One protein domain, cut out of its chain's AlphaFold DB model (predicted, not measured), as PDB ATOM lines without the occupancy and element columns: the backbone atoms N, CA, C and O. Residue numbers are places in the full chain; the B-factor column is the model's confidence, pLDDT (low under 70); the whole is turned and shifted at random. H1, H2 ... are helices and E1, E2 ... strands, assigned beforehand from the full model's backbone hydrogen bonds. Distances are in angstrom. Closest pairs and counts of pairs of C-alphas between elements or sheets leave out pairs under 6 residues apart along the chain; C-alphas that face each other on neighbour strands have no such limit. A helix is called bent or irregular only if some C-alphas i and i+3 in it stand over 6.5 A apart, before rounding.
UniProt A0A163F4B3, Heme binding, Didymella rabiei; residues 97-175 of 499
ATOM      1  N   VAL A  97     -49.308  32.664 -23.226       28.48
ATOM      2  CA  VAL A  97     -48.966  34.027 -23.675       28.48
ATOM      3  C   VAL A  97     -48.163  34.757 -22.599       28.48
ATOM      4  O   VAL A  97     -47.231  35.488 -22.923       28.48
ATOM      5  N   LEU A  98     -48.463  34.534 -21.314       26.30
ATOM      6  CA  LEU A  98     -47.728  35.177 -20.229       26.30
ATOM      7  C   LEU A  98     -46.288  34.671 -20.126       26.30
ATOM      8  O   LEU A  98     -45.436  35.491 -19.847       26.30
ATOM      9  N   ILE A  99     -45.968  33.402 -20.395       30.50
ATOM     10  CA  ILE A  99     -44.574  32.916 -20.372       30.50
ATOM     11  C   ILE A  99     -43.774  33.461 -21.563       30.50
ATOM     12  O   ILE A  99     -42.649  33.919 -21.367       30.50
ATOM     13  N   GLN A 100     -44.338  33.514 -22.776       34.25
ATOM     14  CA  GLN A 100     -43.653  34.135 -23.918       34.25
ATOM     15  C   GLN A 100     -43.503  35.650 -23.758       34.25
ATOM     16  O   GLN A 100     -42.407  36.183 -23.952       34.25
ATOM     17  N   VAL A 101     -44.569  36.349 -23.354       31.39
ATOM     18  CA  VAL A 101     -44.498  37.778 -23.040       31.39
ATOM     19  C   VAL A 101     -43.541  37.995 -21.875       31.39
ATOM     20  O   VAL A 101     -42.706  38.876 -21.981       31.39
ATOM     21  N   VAL A 102     -43.553  37.190 -20.811       35.41
ATOM     22  CA  VAL A 102     -42.602  37.336 -19.699       35.41
ATOM     23  C   VAL A 102     -41.180  37.011 -20.128       35.41
ATOM     24  O   VAL A 102     -40.310  37.731 -19.683       35.41
ATOM     25  N   LEU A 103     -40.879  36.055 -21.009       38.28
ATOM     26  CA  LEU A 103     -39.491  35.781 -21.420       38.28
ATOM     27  C   LEU A 103     -38.967  36.785 -22.459       38.28
ATOM     28  O   LEU A 103     -37.870  37.320 -22.291       38.28
ATOM     29  N   ALA A 104     -39.739  37.109 -23.499       41.34
ATOM     30  CA  ALA A 104     -39.354  38.117 -24.489       41.34
ATOM     31  C   ALA A 104     -39.370  39.536 -23.890       41.34
ATOM     32  O   ALA A 104     -38.422  40.305 -24.073       41.34
ATOM     33  N   SER A 105     -40.394  39.867 -23.094       52.66
ATOM     34  CA  SER A 105     -40.414  41.112 -22.322       52.66
ATOM     35  C   SER A 105     -39.405  41.081 -21.183       52.66
ATOM     36  O   SER A 105     -38.864  42.137 -20.927       52.66
ATOM     37  N   ALA A 106     -39.035  39.958 -20.549       60.59
ATOM     38  CA  ALA A 106     -37.948  39.951 -19.553       60.59
ATOM     39  C   ALA A 106     -36.606  40.275 -20.199       60.59
ATOM     40  O   ALA A 106     -35.875  41.094 -19.654       60.59
ATOM     41  N   LYS A 107     -36.289  39.726 -21.379       68.50
ATOM     42  CA  LYS A 107     -35.076  40.118 -22.116       68.50
ATOM     43  C   LYS A 107     -35.050  41.629 -22.373       68.50
ATOM     44  O   LYS A 107     -34.034  42.268 -22.109       68.50
ATOM     45  N   GLY A 108     -36.168  42.209 -22.816       73.62
ATOM     46  CA  GLY A 108     -36.300  43.654 -23.037       73.62
ATOM     47  C   GLY A 108     -36.413  44.501 -21.758       73.62
ATOM     48  O   GLY A 108     -35.980  45.648 -21.736       73.62
ATOM     49  N   PHE A 109     -36.977  43.962 -20.681       77.62
ATOM     50  CA  PHE A 109     -37.200  44.609 -19.388       77.62
ATOM     51  C   PHE A 109     -35.913  44.640 -18.579       77.62
ATOM     52  O   PHE A 109     -35.538  45.706 -18.113       77.62
ATOM     53  N   VAL A 110     -35.182  43.527 -18.502       74.50
ATOM     54  CA  VAL A 110     -33.840  43.483 -17.915       74.50
ATOM     55  C   VAL A 110     -32.909  44.414 -18.693       74.50
ATOM     56  O   VAL A 110     -32.219  45.208 -18.065       74.50
ATOM     57  N   ALA A 111     -32.965  44.444 -20.033       78.75
ATOM     58  CA  ALA A 111     -32.220  45.432 -20.822       78.75
ATOM     59  C   ALA A 111     -32.614  46.886 -20.471       78.75
ATOM     60  O   ALA A 111     -31.744  47.726 -20.248       78.75
ATOM     61  N   LYS A 112     -33.914  47.194 -20.335       82.25
ATOM     62  CA  LYS A 112     -34.395  48.509 -19.861       82.25
ATOM     63  C   LYS A 112     -33.929  48.833 -18.436       82.25
ATOM     64  O   LYS A 112     -33.563  49.976 -18.185       82.25
ATOM     65  N   CYS A 113     -33.913  47.863 -17.523       79.44
ATOM     66  CA  CYS A 113     -33.407  48.025 -16.161       79.44
ATOM     67  C   CYS A 113     -31.906  48.329 -16.170       79.44
ATOM     68  O   CYS A 113     -31.499  49.343 -15.617       79.44
ATOM     69  N   LEU A 114     -31.098  47.529 -16.871       78.31
ATOM     70  CA  LEU A 114     -29.659  47.761 -17.037       78.31
ATOM     71  C   LEU A 114     -29.366  49.157 -17.609       78.31
ATOM     72  O   LEU A 114     -28.533  49.877 -17.064       78.31
ATOM     73  N   ASN A 115     -30.111  49.581 -18.637       81.44
ATOM     74  CA  ASN A 115     -30.001  50.924 -19.210       81.44
ATOM     75  C   ASN A 115     -30.417  52.025 -18.212       81.44
ATOM     76  O   ASN A 115     -29.740  53.047 -18.111       81.44
ATOM     77  N   LYS A 116     -31.497  51.822 -17.442       81.25
ATOM     78  CA  LYS A 116     -31.976  52.761 -16.408       81.25
ATOM     79  C   LYS A 116     -30.944  52.962 -15.295       81.25
ATOM     80  O   LYS A 116     -30.712  54.099 -14.894       81.25
ATOM     81  N   TYR A 117     -30.325  51.880 -14.825       75.81
ATOM     82  CA  TYR A 117     -29.267  51.901 -13.810       75.81
ATOM     83  C   TYR A 117     -27.865  52.137 -14.406       75.81
ATOM     84  O   TYR A 117     -26.877  52.017 -13.697       75.81
ATOM     85  N   ARG A 118     -27.749  52.476 -15.703       71.94
ATOM     86  CA  ARG A 118     -26.478  52.749 -16.412       71.94
ATOM     87  C   ARG A 118     -25.409  51.644 -16.286       71.94
ATOM     88  O   ARG A 118     -24.222  51.914 -16.438       71.94
ATOM     89  N   GLY A 119     -25.821  50.402 -16.025       65.25
ATOM     90  CA  GLY A 119     -24.921  49.279 -15.735       65.25
ATOM     91  C   GLY A 119     -24.295  49.280 -14.329       65.25
ATOM     92  O   GLY A 119     -23.509  48.383 -14.021       65.25
ATOM     93  N   GLU A 120     -24.643  50.233 -13.462       71.62
ATOM     94  CA  GLU A 120     -24.237  50.234 -12.054       71.62
ATOM     95  C   GLU A 120     -24.896  49.045 -11.335       71.62
ATOM     96  O   GLU A 120     -26.103  48.833 -11.437       71.62
ATOM     97  N   THR A 121     -24.099  48.230 -10.637       72.31
ATOM     98  CA  THR A 121     -24.555  47.051  -9.875       72.31
ATOM     99  C   THR A 121     -23.802  46.965  -8.545       72.31
ATOM    100  O   THR A 121     -22.652  47.408  -8.494       72.31
ATOM    101  N   PRO A 122     -24.381  46.382  -7.476       79.12
ATOM    102  CA  PRO A 122     -25.645  45.632  -7.421       79.12
ATOM    103  C   PRO A 122     -26.922  46.486  -7.490       79.12
ATOM    104  O   PRO A 122     -26.964  47.599  -6.977       79.12
ATOM    105  N   PHE A 123     -27.997  45.920  -8.047       76.00
ATOM    106  CA  PHE A 123     -29.371  46.397  -7.825       76.00
ATOM    107  C   PHE A 123     -30.368  45.231  -7.832       76.00
ATOM    108  O   PHE A 123     -30.069  44.156  -8.352       76.00
ATOM    109  N   PHE A 124     -31.555  45.439  -7.260       74.56
ATOM    110  CA  PHE A 124     -32.622  44.434  -7.229       74.56
ATOM    111  C   PHE A 124     -33.703  44.693  -8.284       74.56
ATOM    112  O   PHE A 124     -34.047  45.837  -8.582       74.56
ATOM    113  N   ILE A 125     -34.273  43.604  -8.795       75.12
ATOM    114  CA  ILE A 125     -35.507  43.562  -9.575       75.12
ATOM    115  C   ILE A 125     -36.490  42.652  -8.831       75.12
ATOM    116  O   ILE A 125     -36.173  41.493  -8.565       75.12
ATOM    117  N   ASP A 126     -37.691  43.142  -8.531       68.12
ATOM    118  CA  ASP A 126     -38.793  42.290  -8.081       68.12
ATOM    119  C   ASP A 126     -39.450  41.630  -9.308       68.12
ATOM    120  O   ASP A 126     -39.903  42.315 -10.228       68.12
ATOM    121  N   GLY A 127     -39.491  40.296  -9.354       65.81
ATOM    122  CA  GLY A 127     -40.006  39.553 -10.507       65.81
ATOM    123  C   GLY A 127     -40.395  38.120 -10.155       65.81
ATOM    124  O   GLY A 127     -39.706  37.458  -9.388       65.81
ATOM    125  N   ALA A 128     -41.522  37.637 -10.691       57.84
ATOM    126  CA  ALA A 128     -42.027  36.275 -10.456       57.84
ATOM    127  C   ALA A 128     -42.048  35.858  -8.963       57.84
ATOM    128  O   ALA A 128     -41.614  34.767  -8.607       57.84
ATOM    129  N   ARG A 129     -42.526  36.752  -8.078       64.44
ATOM    130  CA  ARG A 129     -42.547  36.606  -6.600       64.44
ATOM    131  C   ARG A 129     -41.172  36.477  -5.917       64.44
ATOM    132  O   ARG A 129     -41.122  36.246  -4.714       64.44
ATOM    133  N   ASN A 130     -40.077  36.674  -6.646       64.88
ATOM    134  CA  ASN A 130     -38.708  36.602  -6.146       64.88
ATOM    135  C   ASN A 130     -38.024  37.978  -6.196       64.88
ATOM    136  O   ASN A 130     -38.333  38.813  -7.051       64.88
ATOM    137  N   LYS A 131     -37.049  38.191  -5.304       67.75
ATOM    138  CA  LYS A 131     -36.090  39.300  -5.408       67.75
ATOM    139  C   LYS A 131     -34.874  38.834  -6.193       67.75
ATOM    140  O   LYS A 131     -34.130  37.979  -5.725       67.75
ATOM    141  N   ILE A 132     -34.674  39.401  -7.374       77.62
ATOM    142  CA  ILE A 132     -33.579  39.053  -8.279       77.62
ATOM    143  C   ILE A 132     -32.477  40.098  -8.116       77.62
ATOM    144  O   ILE A 132     -32.692  41.281  -8.383       77.62
ATOM    145  N   LEU A 133     -31.297  39.670  -7.673       78.50
ATOM    146  CA  LEU A 133     -30.110  40.516  -7.562       78.50
ATOM    147  C   LEU A 133     -29.358  40.538  -8.900       78.50
ATOM    148  O   LEU A 133     -28.922  39.497  -9.384       78.50
ATOM    149  N   ILE A 134     -29.171  41.721  -9.481       80.31
ATOM    150  CA  ILE A 134     -28.415  41.908 -10.722       80.31
ATOM    151  C   ILE A 134     -26.970  42.291 -10.395       80.31
ATOM    152  O   ILE A 134     -26.713  43.309  -9.747       80.31
ATOM    153  N   LEU A 135     -26.026  41.480 -10.878       78.81
ATOM    154  CA  LEU A 135     -24.582  41.667 -10.731       78.81
ATOM    155  C   LEU A 135     -23.923  41.740 -12.112       78.81
ATOM    156  O   LEU A 135     -24.020  40.797 -12.890       78.81
ATOM    157  N   LEU A 136     -23.219  42.839 -12.391       79.19
ATOM    158  CA  LEU A 136     -22.343  42.979 -13.561       79.19
ATOM    159  C   LEU A 136     -20.873  43.146 -13.170       79.19
ATOM    160  O   LEU A 136     -19.990  42.849 -13.971       79.19
ATOM    161  N   HIS A 137     -20.579  43.623 -11.955       81.56
ATOM    162  CA  HIS A 137     -19.195  43.824 -11.536       81.56
ATOM    163  C   HIS A 137     -18.443  42.476 -11.449       81.56
ATOM    164  O   HIS A 137     -18.813  41.625 -10.630       81.56
ATOM    165  N   PRO A 138     -17.352  42.266 -12.218       82.19
ATOM    166  CA  PRO A 138     -16.772  40.932 -12.403       82.19
ATOM    167  C   PRO A 138     -16.239  40.280 -11.127       82.19
ATOM    168  O   PRO A 138     -16.157  39.056 -11.056       82.19
ATOM    169  N   LYS A 139     -15.887  41.069 -10.098       82.38
ATOM    170  CA  LYS A 139     -15.501  40.516  -8.789       82.38
ATOM    171  C   LYS A 139     -16.688  39.845  -8.090       82.38
ATOM    172  O   LYS A 139     -16.515  38.735  -7.603       82.38
ATOM    173  N   HIS A 140     -17.866  40.475  -8.085       83.31
ATOM    174  CA  HIS A 140     -19.059  39.938  -7.415       83.31
ATOM    175  C   HIS A 140     -19.579  38.709  -8.167       83.31
ATOM    176  O   HIS A 140     -19.896  37.699  -7.551       83.31
ATOM    177  N   VAL A 141     -19.577  38.757  -9.508       83.94
ATOM    178  CA  VAL A 141     -19.926  37.603 -10.354       83.94
ATOM    179  C   VAL A 141     -18.961  36.439 -10.093       83.94
ATOM    180  O   VAL A 141     -19.395  35.320  -9.853       83.94
ATOM    181  N   LYS A 142     -17.644  36.692 -10.054       83.75
ATOM    182  CA  LYS A 142     -16.630  35.671  -9.734       83.75
ATOM    183  C   LYS A 142     -16.750  35.107  -8.314       83.75
ATOM    184  O   LYS A 142     -16.419  33.939  -8.125       83.75
ATOM    185  N   HIS A 143     -17.150  35.923  -7.341       84.12
ATOM    186  CA  HIS A 143     -17.393  35.501  -5.958       84.12
ATOM    187  C   HIS A 143     -18.606  34.571  -5.888       84.12
ATOM    188  O   HIS A 143     -18.446  33.404  -5.552       84.12
ATOM    189  N   MET A 144     -19.765  35.031  -6.373       83.31
ATOM    190  CA  MET A 144     -20.997  34.240  -6.483       83.31
ATOM    191  C   MET A 144     -20.767  32.891  -7.182       83.31
ATOM    192  O   MET A 144     -21.158  31.856  -6.655       83.31
ATOM    193  N   LEU A 145     -20.054  32.875  -8.316       82.19
ATOM    194  CA  LEU A 145     -19.759  31.639  -9.053       82.19
ATOM    195  C   LEU A 145     -18.838  30.670  -8.295       82.19
ATOM    196  O   LEU A 145     -18.750  29.509  -8.672       82.19
ATOM    197  N   ARG A 146     -18.108  31.122  -7.271       84.69
ATOM    198  CA  ARG A 146     -17.230  30.277  -6.442       84.69
ATOM    199  C   ARG A 146     -17.908  29.787  -5.165       84.69
ATOM    200  O   ARG A 146     -17.505  28.747  -4.654       84.69
ATOM    201  N   SER A 147     -18.922  30.496  -4.687       84.56
ATOM    202  CA  SER A 147     -19.712  30.167  -3.500       84.56
ATOM    203  C   SER A 147     -20.780  29.105  -3.786       84.56
ATOM    204  O   SER A 147     -21.960  29.339  -3.562       84.56
ATOM    205  N   ALA A 148     -20.386  27.943  -4.318       80.06
ATOM    206  CA  ALA A 148     -21.318  26.867  -4.695       80.06
ATOM    207  C   ALA A 148     -22.130  26.310  -3.503       80.06
ATOM    208  O   ALA A 148     -23.238  25.818  -3.675       80.06
ATOM    209  N   THR A 149     -21.600  26.431  -2.283       81.50
ATOM    210  CA  THR A 149     -22.275  26.063  -1.029       81.50
ATOM    211  C   THR A 149     -23.377  27.040  -0.609       81.50
ATOM    212  O   THR A 149     -24.310  26.655   0.092       81.50
ATOM    213  N   GLU A 150     -23.283  28.304  -1.022       82.88
ATOM    214  CA  GLU A 150     -24.206  29.382  -0.659       82.88
ATOM    215  C   GLU A 150     -25.112  29.811  -1.821       82.88
ATOM    216  O   GLU A 150     -26.193  30.352  -1.586       82.88
ATOM    217  N   CYS A 151     -24.669  29.577  -3.059       80.38
ATOM    218  CA  CYS A 151     -25.303  29.935  -4.323       80.38
ATOM    219  C   CYS A 151     -25.472  28.681  -5.199       80.38
ATOM    220  O   CYS A 151     -24.617  28.371  -6.029       80.38
ATOM    221  N   ASP A 152     -26.610  28.003  -5.061       77.75
ATOM    222  CA  ASP A 152     -26.908  26.730  -5.724       77.75
ATOM    223  C   ASP A 152     -27.845  26.929  -6.943       77.75
ATOM    224  O   ASP A 152     -28.937  27.495  -6.796       77.75
ATOM    225  N   PRO A 153     -27.477  26.503  -8.168       74.50
ATOM    226  CA  PRO A 153     -28.366  26.524  -9.331       74.50
ATOM    227  C   PRO A 153     -29.353  25.348  -9.383       74.50
ATOM    228  O   PRO A 153     -30.350  25.432 -10.107       74.50
ATOM    229  N   ASN A 154     -29.127  24.267  -8.634       75.31
ATOM    230  CA  ASN A 154     -29.929  23.045  -8.697       75.31
ATOM    231  C   ASN A 154     -31.423  23.261  -8.378       75.31
ATOM    232  O   ASN A 154     -32.246  22.673  -9.078       75.31
ATOM    233  N   PRO A 155     -31.844  24.148  -7.447       75.69
ATOM    234  CA  PRO A 155     -33.256  24.474  -7.254       75.69
ATOM    235  C   PRO A 155     -33.933  25.029  -8.513       75.69
ATOM    236  O   PRO A 155     -35.096  24.731  -8.757       75.69
ATOM    237  N   TYR A 156     -33.221  25.807  -9.336       74.38
ATOM    238  CA  TYR A 156     -33.752  26.294 -10.614       74.38
ATOM    239  C   TYR A 156     -33.785  25.174 -11.665       74.38
ATOM    240  O   TYR A 156     -34.799  24.972 -12.334       74.38
ATOM    241  N   VAL A 157     -32.699  24.405 -11.785       74.44
ATOM    242  CA  VAL A 157     -32.602  23.302 -12.756       74.44
ATOM    243  C   VAL A 157     -33.647  22.218 -12.473       74.44
ATOM    244  O   VAL A 157     -34.294  21.733 -13.396       74.44
ATOM    245  N   HIS A 158     -33.855  21.835 -11.218       79.88
ATOM    246  CA  HIS A 158     -34.756  20.740 -10.872       79.88
ATOM    247  C   HIS A 158     -36.227  21.177 -10.813       79.88
ATOM    248  O   HIS A 158     -37.061  20.505 -11.418       79.88
ATOM    249  N   GLU A 159     -36.561  22.303 -10.173       76.25
ATOM    250  CA  GLU A 159     -37.965  22.724 -10.008       76.25
ATOM    251  C   GLU A 159     -38.512  23.490 -11.227       76.25
ATOM    252  O   GLU A 159     -39.622  23.225 -11.688       76.25
ATOM    253  N   GLU A 160     -37.755  24.441 -11.780       78.81
ATOM    254  CA  GLU A 160     -38.245  25.279 -12.886       78.81
ATOM    255  C   GLU A 160     -38.035  24.581 -14.240       78.81
ATOM    256  O   GLU A 160     -38.946  24.529 -15.069       78.81
ATOM    257  N   MET A 161     -36.853  23.995 -14.481       78.69
ATOM    258  CA  MET A 161     -36.590  23.299 -15.747       78.69
ATOM    259  C   MET A 161     -37.125  21.863 -15.747       78.69
ATOM    260  O   MET A 161     -37.989  21.543 -16.558       78.69
ATOM    261  N   MET A 162     -36.642  20.973 -14.874       85.44
ATOM    262  CA  MET A 162     -37.024  19.560 -14.980       85.44
ATOM    263  C   MET A 162     -38.479  19.313 -14.581       85.44
ATOM    264  O   MET A 162     -39.185  18.651 -15.340       85.44
ATOM    265  N   HIS A 163     -38.960  19.853 -13.457       85.12
ATOM    266  CA  HIS A 163     -40.353  19.663 -13.055       85.12
ATOM    267  C   HIS A 163     -41.330  20.457 -13.937       85.12
ATOM    268  O   HIS A 163     -42.089  19.854 -14.694       85.12
ATOM    269  N   GLN A 164     -41.317  21.795 -13.881       83.06
ATOM    270  CA  GLN A 164     -42.343  22.601 -14.559       83.06
ATOM    271  C   GLN A 164     -42.246  22.551 -16.092       83.06
ATOM    272  O   GLN A 164     -43.262  22.344 -16.766       83.06
ATOM    273  N   LEU A 165     -41.048  22.740 -16.660       84.06
ATOM    274  CA  LEU A 165     -40.886  22.808 -18.113       84.06
ATOM    275  C   LEU A 165     -40.913  21.417 -18.765       84.06
ATOM    276  O   LEU A 165     -41.715  21.210 -19.677       84.06
ATOM    277  N   MET A 166     -40.107  20.459 -18.286       89.38
ATOM    278  CA  MET A 166     -39.997  19.113 -18.884       89.38
ATOM    279  C   MET A 166     -41.027  18.088 -18.372       89.38
ATOM    280  O   MET A 166     -41.035  16.964 -18.866       89.38
ATOM    281  N   SER A 167     -41.891  18.448 -17.415       90.44
ATOM    282  CA  SER A 167     -42.868  17.547 -16.764       90.44
ATOM    283  C   SER A 167     -42.260  16.377 -15.978       90.44
ATOM    284  O   SER A 167     -42.906  15.345 -15.811       90.44
ATOM    285  N   SER A 168     -41.029  16.502 -15.475       90.88
ATOM    286  CA  SER A 168     -40.411  15.439 -14.677       90.88
ATOM    287  C   SER A 168     -41.170  15.245 -13.351       90.88
ATOM    288  O   SER A 168     -41.450  16.232 -12.660       90.88
ATOM    289  N   PRO A 169     -41.508  14.003 -12.956       91.69
ATOM    290  CA  PRO A 169     -42.145  13.725 -11.673       91.69
ATOM    291  C   PRO A 169     -41.304  14.202 -10.485       91.69
ATOM    292  O   PRO A 169     -40.085  14.020 -10.450       91.69
ATOM    293  N   HIS A 170     -41.970  14.731  -9.453       87.81
ATOM    294  CA  HIS A 170     -41.325  15.200  -8.218       87.81
ATOM    295  C   HIS A 170     -40.387  14.157  -7.575       87.81
ATOM    296  O   HIS A 170     -39.398  14.525  -6.946       87.81
ATOM    297  N   ALA A 171     -40.668  12.860  -7.736       88.00
ATOM    298  CA  ALA A 171     -39.828  11.787  -7.211       88.00
ATOM    299  C   ALA A 171     -38.418  11.779  -7.844       88.00
ATOM    300  O   ALA A 171     -37.429  11.760  -7.114       88.00
ATOM    301  N   ALA A 172     -38.314  11.882  -9.174       86.12
ATOM    302  CA  ALA A 172     -37.030  12.001  -9.874       86.12
ATOM    303  C   ALA A 172     -36.335  13.341  -9.584       86.12
ATOM    304  O   ALA A 172     -35.130  13.389  -9.349       86.12
ATOM    305  N   VAL A 173     -37.104  14.432  -9.546       82.19
ATOM    306  CA  VAL A 173     -36.631  15.795  -9.236       82.19
ATOM    307  C   VAL A 173     -35.973  15.858  -7.852       82.19
ATOM    308  O   VAL A 173     -34.924  16.478  -7.690       82.19
ATOM    309  N   ASN A 174     -36.543  15.168  -6.859       81.69
ATOM    310  CA  ASN A 174     -35.980  15.088  -5.511       81.69
ATOM    311  C   ASN A 174     -34.723  14.210  -5.420       81.69
ATOM    312  O   ASN A 174     -33.875  14.486  -4.577       81.69
ATOM    313  N   TYR A 175     -34.569  13.200  -6.283       77.88
ATOM    314  CA  TYR A 175     -33.384  12.333  -6.299       77.88
ATOM    315  C   TYR A 175     -32.099  13.095  -6.682       77.88
ATOM    316  O   TYR A 175     -31.054  12.900  -6.062       77.88
TER     317      TYR A 175
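Overview. This is residues 97 to 175 of the 499 residues of the protein "Heme binding" of Didymella rabiei (UniProt A0A163F4B3). The chain makes a flat, open loop with few contacts between its parts: the long helix H1 runs along one side, the strand hairpin of E1 and E2 folds back alongside it, and H2 follows at a turn of the loop. From there residues 145 to 150 stand free and lead to the far end, where H3 and H4 make a helical hairpin. The printed part has 79 residues, with four named helices and two named strands in the order H1 E1 E2 H2 H3 H4; the two strands form an antiparallel sheet and the class is mostly helix. The whole is loose, with a radius of gyration of the C-alphas of 15.2 A, and it spans 44 by 36 by 17 A.

Arrangement. H1, residues 97 to 116, touches no helix and has a kink of 32 degrees near residue 107. E1, residues 123 to 127, is near H1, with 7 pairs of C-alphas within 10 A. E2, residues 130 to 134, forms a hairpin with E1 over a tight link. The two strands are antiparallel, with 147 degrees between their directions; N 125 and O 132 are 2.8 A apart and N 134 and O 123 are 2.8 A apart, both within hydrogen-bond range. H1 and E2 are apart. H2, residues 138 to 144, follows E2 over a tight link and touches no helix. H3, residues 154 to 165, and H2 are apart. H4, residues 170 to 175, touches H3, which meets it with residues 158 to 163 alone; their closest C-alphas, those of His 158 and Val 173, are 5.5 A apart. H3 and H4 form a helical hairpin, at a shallow tilt of 29 degrees, opposite ways. In H1, H2 and H4 every O i to N i+4 pair is within hydrogen-bond range; in H3 it is 4 of 8.

Along the chain. H1 begins at C-alpha 97, (-48.966, 34.027, -23.675), and is 26.3 A long from first to last C-alpha. E1 measures 12.9 A and E2 12.5 A in the same way. H2, of 7 residues, begins at C-alpha 138, (-16.772, 40.932, -12.403). H3 is 14.4 A long and is neither bent nor irregular, but only just: C-alphas 160 and 163 are 6.0 A apart. H4, of 6 residues, ends at C-alpha 175, (-33.384, 12.333, -6.299).

Size, cuts and confidence. The two C-alphas farthest apart, those of Arg 118 and Ala 171, are 44.1 A apart. The printed part has no cut and no long link. The mean pLDDT of the printed part is 73.5; it is under 70 at residues 97 to 107, residue 119 and residues 126 to 131.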